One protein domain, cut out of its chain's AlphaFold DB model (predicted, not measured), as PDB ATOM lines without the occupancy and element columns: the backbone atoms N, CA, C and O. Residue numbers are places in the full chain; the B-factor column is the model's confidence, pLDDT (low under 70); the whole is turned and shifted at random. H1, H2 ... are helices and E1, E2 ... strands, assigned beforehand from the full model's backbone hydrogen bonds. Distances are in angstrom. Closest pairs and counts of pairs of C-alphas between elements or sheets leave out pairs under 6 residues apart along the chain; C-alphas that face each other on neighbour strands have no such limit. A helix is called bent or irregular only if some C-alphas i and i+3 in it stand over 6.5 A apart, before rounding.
ATOM      1  N   LYS A  26     -39.959  89.729  82.618       80.31
ATOM      2  CA  LYS A  26     -38.556  89.487  82.239       80.31
ATOM      3  C   LYS A  26     -37.650  89.332  83.463       80.31
ATOM      4  O   LYS A  26     -36.743  88.506  83.428       80.31
ATOM      5  N   GLU A  27     -37.892  90.084  84.531       80.69
ATOM      6  CA  GLU A  27     -37.171  89.997  85.806       80.69
ATOM      7  C   GLU A  27     -37.452  88.667  86.496       80.69
ATOM      8  O   GLU A  27     -36.535  88.019  86.997       80.69
ATOM      9  N   VAL A  28     -38.698  88.192  86.435       83.00
ATOM     10  CA  VAL A  28     -39.072  86.891  87.002       83.00
ATOM     11  C   VAL A  28     -38.296  85.741  86.352       83.00
ATOM     12  O   VAL A  28     -37.953  84.768  87.026       83.00
ATOM     13  N   LEU A  29     -37.931  85.850  85.070       85.31
ATOM     14  CA  LEU A  29     -37.126  84.826  84.398       85.31
ATOM     15  C   LEU A  29     -35.748  84.619  85.048       85.31
ATOM     16  O   LEU A  29     -35.203  83.521  84.928       85.31
ATOM     17  N   ILE A  30     -35.208  85.601  85.780       83.38
ATOM     18  CA  ILE A  30     -33.944  85.464  86.524       83.38
ATOM     19  C   ILE A  30     -34.044  84.330  87.556       83.38
ATOM     20  O   ILE A  30     -33.101  83.551  87.698       83.38
ATOM     21  N   PHE A  31     -35.207  84.143  88.191       82.38
ATOM     22  CA  PHE A  31     -35.441  83.060  89.158       82.38
ATOM     23  C   PHE A  31     -35.355  81.667  88.538       82.38
ATOM     24  O   PHE A  31     -35.018  80.698  89.217       82.38
ATOM     25  N   PHE A  32     -35.631  81.552  87.241       87.19
ATOM     26  CA  PHE A  32     -35.510  80.292  86.516       87.19
ATOM     27  C   PHE A  32     -34.072  80.026  86.042       87.19
ATOM     28  O   PHE A  32     -33.783  78.930  85.554       87.19
ATOM     29  N   GLY A  33     -33.154  80.990  86.200       87.81
ATOM     30  CA  GLY A  33     -31.725  80.845  85.926       87.81
ATOM     31  C   GLY A  33     -31.450  80.284  84.531       87.81
ATOM     32  O   GLY A  33     -31.934  80.803  83.526       87.81
ATOM     33  N   GLN A  34     -30.719  79.170  84.461       90.06
ATOM     34  CA  GLN A  34     -30.407  78.473  83.202       90.06
ATOM     35  C   GLN A  34     -31.643  77.977  82.425       90.06
ATOM     36  O   GLN A  34     -31.553  77.725  81.222       90.06
ATOM     37  N   HIS A  35     -32.799  77.840  83.083       90.38
ATOM     38  CA  HIS A  35     -34.054  77.406  82.460       90.38
ATOM     39  C   HIS A  35     -34.857  78.561  81.860       90.38
ATOM     40  O   HIS A  35     -35.791  78.308  81.103       90.38
ATOM     41  N   SER A  36     -34.480  79.812  82.140       89.25
ATOM     42  CA  SER A  36     -35.138  81.019  81.614       89.25
ATOM     43  C   SER A  36     -35.259  81.023  80.089       89.25
ATOM     44  O   SER A  36     -36.275  81.440  79.539       89.25
ATOM     45  N   SER A  37     -34.247  80.498  79.395       87.25
ATOM     46  CA  SER A  37     -34.214  80.381  77.935       87.25
ATOM     47  C   SER A  37     -35.365  79.537  77.387       87.25
ATOM     48  O   SER A  37     -35.925  79.882  76.350       87.25
ATOM     49  N   LYS A  38     -35.773  78.489  78.111       86.12
ATOM     50  CA  LYS A  38     -36.889  77.601  77.746       86.12
ATOM     51  C   LYS A  38     -38.261  78.230  77.985       86.12
ATOM     52  O   LYS A  38     -39.258  77.696  77.515       86.12
ATOM     53  N   LEU A  39     -38.308  79.328  78.734       87.62
ATOM     54  CA  LEU A  39     -39.535  80.033  79.093       87.62
ATOM     55  C   LEU A  39     -39.748  81.300  78.260       87.62
ATOM     56  O   LEU A  39     -40.796  81.931  78.365       87.62
ATOM     57  N   ARG A  40     -38.789  81.676  77.404       80.38
ATOM     58  CA  ARG A  40     -38.962  82.802  76.479       80.38
ATOM     59  C   ARG A  40     -40.123  82.510  75.526       80.38
ATOM     60  O   ARG A  40     -40.068  81.558  74.757       80.38
ATOM     61  N   GLY A  41     -41.168  83.336  75.585       81.00
ATOM     62  CA  GLY A  41     -42.381  83.184  74.771       81.00
ATOM     63  C   GLY A  41     -43.427  82.222  75.345       81.00
ATOM     64  O   GLY A  41     -44.452  82.003  74.712       81.00
ATOM     65  N   SER A  42     -43.196  81.665  76.536       84.19
ATOM     66  CA  SER A  42     -44.190  80.889  77.285       84.19
ATOM     67  C   SER A  42     -44.665  81.672  78.507       84.19
ATOM     68  O   SER A  42     -43.928  82.495  79.047       84.19
ATOM     69  N   ASP A  43     -45.876  81.389  78.987       87.19
ATOM     70  CA  ASP A  43     -46.326  81.912  80.277       87.19
ATOM     71  C   ASP A  43     -45.601  81.171  81.411       87.19
ATOM     72  O   ASP A  43     -45.909  80.018  81.739       87.19
ATOM     73  N   TRP A  44     -44.602  81.840  81.989       86.06
ATOM     74  CA  TRP A  44     -43.733  81.321  83.046       86.06
ATOM     75  C   TRP A  44     -44.514  80.866  84.288       86.06
ATOM     76  O   TRP A  44     -44.045  79.982  85.009       86.06
ATOM     77  N   ARG A  45     -45.722  81.405  84.526       85.50
ATOM     78  CA  ARG A  45     -46.571  81.071  85.687       85.50
ATOM     79  C   ARG A  45     -47.000  79.606  85.693       85.50
ATOM     80  O   ARG A  45     -47.262  79.039  86.755       85.50
ATOM     81  N   ASN A  46     -47.006  78.973  84.521       86.44
ATOM     82  CA  ASN A  46     -47.325  77.559  84.353       86.44
ATOM     83  C   ASN A  46     -46.172  76.622  84.725       86.44
ATOM     84  O   ASN A  46     -46.338  75.404  84.645       86.44
ATOM     85  N   TYR A  47     -45.021  77.154  85.138       88.00
ATOM     86  CA  TYR A  47     -43.819  76.382  85.420       88.00
ATOM     87  C   TYR A  47     -43.325  76.582  86.852       88.00
ATOM     88  O   TYR A  47     -43.629  77.565  87.531       88.00
ATOM     89  N   VAL A  48     -42.566  75.599  87.324       87.94
ATOM     90  CA  VAL A  48     -41.940  75.563  88.647       87.94
ATOM     91  C   VAL A  48     -40.585  74.872  88.548       87.94
ATOM     92  O   VAL A  48     -40.383  73.997  87.704       87.94
ATOM     93  N   ILE A  49     -39.660  75.246  89.429       86.25
ATOM     94  CA  ILE A  49     -38.394  74.533  89.597       86.25
ATOM     95  C   ILE A  49     -38.558  73.488  90.704       86.25
ATOM     96  O   ILE A  49     -38.898  73.808  91.845       86.25
ATOM     97  N   ASN A  50     -38.320  72.226  90.365       84.38
ATOM     98  CA  ASN A  50     -38.161  71.142  91.317       84.38
ATOM     99  C   ASN A  50     -36.673  70.939  91.630       84.38
ATOM    100  O   ASN A  50     -35.971  70.221  90.922       84.38
ATOM    101  N   TRP A  51     -36.204  71.551  92.718       82.38
ATOM    102  CA  TRP A  51     -34.808  71.476  93.162       82.38
ATOM    103  C   TRP A  51     -34.339  70.068  93.553       82.38
ATOM    104  O   TRP A  51     -33.138  69.833  93.613       82.38
ATOM    105  N   GLN A  52     -35.259  69.122  93.772       81.81
ATOM    106  CA  GLN A  52     -34.929  67.729  94.088       81.81
ATOM    107  C   GLN A  52     -34.537  66.913  92.845       81.81
ATOM    108  O   GLN A  52     -34.023  65.804  92.971       81.81
ATOM    109  N   MET A  53     -34.785  67.437  91.641       84.19
ATOM    110  CA  MET A  53     -34.477  66.751  90.388       84.19
ATOM    111  C   MET A  53     -33.107  67.162  89.827       84.19
ATOM    112  O   MET A  53     -32.650  68.288  90.050       84.19
ATOM    113  N   PRO A  54     -32.454  66.294  89.028       90.12
ATOM    114  CA  PRO A  54     -31.258  66.667  88.279       90.12
ATOM    115  C   PRO A  54     -31.544  67.853  87.359       90.12
ATOM    116  O   PRO A  54     -32.617  67.908  86.763       90.12
ATOM    117  N   ILE A  55     -30.562  68.742  87.166       87.44
ATOM    118  CA  ILE A  55     -30.669  69.994  86.385       87.44
ATOM    119  C   ILE A  55     -31.536  69.862  85.127       87.44
ATOM    120  O   ILE A  55     -32.474  70.628  84.934       87.44
ATOM    121  N   LYS A  56     -31.287  68.848  84.290       88.62
ATOM    122  CA  LYS A  56     -32.004  68.650  83.019       88.62
ATOM    123  C   LYS A  56     -33.524  68.446  83.175       88.62
ATOM    124  O   LYS A  56     -34.248  68.691  82.215       88.62
ATOM    125  N   LYS A  57     -33.986  68.014  84.354       86.44
ATOM    126  CA  LYS A  57     -35.381  67.699  84.712       86.44
ATOM    127  C   LYS A  57     -35.958  68.619  85.801       86.44
ATOM    128  O   LYS A  57     -37.047  68.356  86.296       86.44
ATOM    129  N   GLN A  58     -35.240  69.675  86.191       89.88
ATOM    130  CA  GLN A  58     -35.687  70.589  87.247       89.88
ATOM    131  C   GLN A  58     -36.884  71.449  86.841       89.88
ATOM    132  O   GLN A  58     -37.708  71.766  87.689       89.88
ATOM    133  N   LEU A  59     -36.977  71.860  85.575       90.88
ATOM    134  CA  LEU A  59     -38.113  72.644  85.098       90.88
ATOM    135  C   LEU A  59     -39.309  71.718  84.857       90.88
ATOM    136  O   LEU A  59     -39.242  70.845  83.991       90.88
ATOM    137  N   CYS A  60     -40.396  71.928  85.593       88.12
ATOM    138  CA  CYS A  60     -41.619  71.129  85.503       88.12
ATOM    139  C   CYS A  60     -42.825  72.040  85.265       88.12
ATOM    140  O   CYS A  60     -42.806  73.210  85.667       88.12
ATOM    141  N   LYS A  61     -43.905  71.511  84.677       85.06
ATOM    142  CA  LYS A  61     -45.178  72.239  84.689       85.06
ATOM    143  C   LYS A  61     -45.742  72.239  86.108       85.06
ATOM    144  O   LYS A  61     -45.697  71.234  86.815       85.06
ATOM    145  N   ARG A  62     -46.327  73.361  86.515       81.19
ATOM    146  CA  ARG A  62     -46.951  73.536  87.831       81.19
ATOM    147  C   ARG A  62     -48.066  72.510  88.067       81.19
ATOM    148  O   ARG A  62     -48.149  71.946  89.150       81.19
ATOM    149  N   VAL A  63     -48.857  72.208  87.033       76.94
ATOM    150  CA  VAL A  63     -49.920  71.186  87.085       76.94
ATOM    151  C   VAL A  63     -49.357  69.794  87.390       76.94
ATOM    152  O   VAL A  63     -49.893  69.094  88.242       76.94
ATOM    153  N   GLU A  64     -48.253  69.410  86.743       74.12
ATOM    154  CA  GLU A  64     -47.606  68.107  86.956       74.12
ATOM    155  C   GLU A  64     -47.068  67.984  88.387       74.12
ATOM    156  O   GLU A  64     -47.251  66.947  89.024       74.12
ATOM    157  N   LYS A  65     -46.467  69.056  88.925       72.25
ATOM    158  CA  LYS A  65     -45.987  69.091  90.314       72.25
ATOM    159  C   LYS A  65     -47.132  68.957  91.320       72.25
ATOM    160  O   LYS A  65     -47.045  68.119  92.208       72.25
ATOM    161  N   ASN A  66     -48.210  69.723  91.150       72.44
ATOM    162  CA  ASN A  66     -49.360  69.681  92.056       72.44
ATOM    163  C   ASN A  66     -50.014  68.290  92.094       72.44
ATOM    164  O   ASN A  66     -50.397  67.814  93.159       72.44
ATOM    165  N   ILE A  67     -50.135  67.624  90.938       68.88
ATOM    166  CA  ILE A  67     -50.665  66.256  90.862       68.88
ATOM    167  C   ILE A  67     -49.709  65.268  91.538       68.88
ATOM    168  O   ILE A  67     -50.167  64.404  92.280       68.88
ATOM    169  N   GLY A  68     -48.397  65.402  91.323       67.31
ATOM    170  CA  GLY A  68     -47.396  64.575  92.002       67.31
ATOM    171  C   GLY A  68     -47.480  64.690  93.525       67.31
ATOM    172  O   GLY A  68     -47.614  63.678  94.208       67.31
ATOM    173  N   GLU A  69     -47.507  65.918  94.046       72.81
ATOM    174  CA  GLU A  69     -47.649  66.187  95.484       72.81
ATOM    175  C   GLU A  69     -48.964  65.625  96.047       72.81
ATOM    176  O   GLU A  69     -48.980  65.040  97.131       72.81
ATOM    177  N   LEU A  70     -50.064  65.735  95.295       73.25
ATOM    178  CA  LEU A  70     -51.346  65.140  95.671       73.25
ATOM    179  C   LEU A  70     -51.263  63.607  95.758       73.25
ATOM    180  O   LEU A  70     -51.746  63.022  96.729       73.25
ATOM    181  N   PHE A  71     -50.651  62.951  94.770       71.31
ATOM    182  CA  PHE A  71     -50.470  61.497  94.770       71.31
ATOM    183  C   PHE A  71     -49.589  61.024  95.929       71.31
ATOM    184  O   PHE A  71     -49.935  60.042  96.593       71.31
ATOM    185  N   ASP A  72     -48.488  61.724  96.206       74.94
ATOM    186  CA  ASP A  72     -47.590  61.403  97.317       74.94
ATOM    187  C   ASP A  72     -48.303  61.517  98.671       74.94
ATOM    188  O   ASP A  72     -48.152  60.645  99.534       74.94
ATOM    189  N   LEU A  73     -49.155  62.534  98.839       73.19
ATOM    190  CA  LEU A  73     -49.994  62.670 100.027       73.19
ATOM    191  C   LEU A  73     -50.981  61.515 100.165       73.19
ATOM    192  O   LEU A  73     -51.021  60.892 101.225       73.19
ATOM    193  N   ILE A  74     -51.735  61.184  99.112       78.00
ATOM    194  CA  ILE A  74     -52.682  60.056  99.133       78.00
ATOM    195  C   ILE A  74     -51.957  58.761  99.516       78.00
ATOM    196  O   ILE A  74     -52.424  58.019 100.379       78.00
ATOM    197  N   LYS A  75     -50.779  58.514  98.940       77.62
ATOM    198  CA  LYS A  75     -49.953  57.346  99.258       77.62
ATOM    199  C   LYS A  75     -49.506  57.324 100.722       77.62
ATOM    200  O   LYS A  75     -49.455  56.249 101.311       77.62
ATOM    201  N   SER A  76     -49.199  58.481 101.310       75.69
ATOM    202  CA  SER A  76     -48.843  58.584 102.731       75.69
ATOM    203  C   SER A  76     -50.014  58.283 103.675       75.69
ATOM    204  O   SER A  76     -49.780  57.775 104.764       75.69
ATOM    205  N   PHE A  77     -51.259  58.551 103.256       76.38
ATOM    206  CA  PHE A  77     -52.471  58.240 104.029       76.38
ATOM    207  C   PHE A  77     -52.899  56.771 103.939       76.38
ATOM    208  O   PHE A  77     -53.610  56.289 104.813       76.38
ATOM    209  N   LEU A  78     -52.497  56.075 102.874       72.00
ATOM    210  CA  LEU A  78     -52.785  54.655 102.649       72.00
ATOM    211  C   LEU A  78     -51.756  53.719 103.306       72.00
ATOM    212  O   LEU A  78     -51.777  52.515 103.054       72.00
ATOM    213  N   LYS A  79     -50.840  54.273 104.102       52.97
ATOM    214  CA  LYS A  79     -49.765  53.565 104.792       52.97
ATOM    215  C   LYS A  79     -50.015  53.567 106.294       52.97
ATOM    216  O   LYS A  79     -49.694  52.533 106.915       52.97
TER     217      LYS A  79
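AT A GLANCE: This is residues 26 to 79 of the 79 residues of an uncharacterized protein of Candidatus Woesearchaeota archaeon (UniProt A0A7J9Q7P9). A small body, made of the irregular helix H1 beside a short hairpin of the strands E1 and E2, has one longer helix, H2, starting directly from the end of E2 and sticking out as a straight arm with its residues 66 to 77. The arm makes the length of the whole, and the last two residues, 78 and 79, stand free at its tip. The printed part has 54 residues, with two named helices and two named strands in the order H1, E1, E2, H2, and the class is mostly helix. The sheet has the order E1, E2 and is antiparallel. The whole is loose, with a radius of gyration of the C-alphas of 13.4 A, and the C-alphas span 43 by 21 by 14 A.

HOW THE PARTS SIT: H1, residues 26 to 39, is irregular: C-alphas 31 and 34 are 9.0 A apart. Its closest C-alphas to E1, residues 47 to 49, are those of Phe 32 and Ile 49, 7.1 A apart. Its closest to E2, residues 59 to 61, are those of His 35 and Leu 59, 6.8 A apart. E1 and E2 form a hairpin, antiparallel, with 141 degrees between their directions. The C-alphas of Tyr 47 and Lys 61 face each other at 4.4 A; N 48 and O 60 are within hydrogen-bond range at 2.9 A, as are N 60 and O 48 at 3.0 A. H2, residues 62 to 77, follows E2 by a tight link, and its closest C-alphas to E1 are those of Arg 62 and Tyr 47, 4.9 A apart. H1 and H2 are apart. In H2 every O i to N i+4 pair is within hydrogen-bond range; in H1 1 of 10 is, beside 9 of 11 O i to N i+3 pairs.

IN THESE COORDINATES: H1 begins with C-alpha 26 at (-38.556, 89.487, 82.239) and ends at Leu 39, 10.0 A from first to last C-alpha. E1, Tyr 47 to Ile 49, and E2, Leu 59 to Lys 61, are each 7.1 A long. H2 begins with C-alpha 62 at (-46.951, 73.536, 87.831) and ends with C-alpha 77 at (-52.471, 58.240, 104.029), a length of 23.0 A.

THE WHOLE: The two C-alphas farthest apart, those of Lys 26 and Lys 79, are 43.9 A apart. Without residues 66 to 79, the body has 40 residues, spans 25 by 20 by 13 A and has a radius of gyration of 9.5 A. The printed part has no cut, and Lys 79 is the chain's last residue. The links H1 to E1 and E1 to E2 are short, and no link is long. The mean pLDDT of the printed part is 81.6; residues 67, 68 and 79 are under 70.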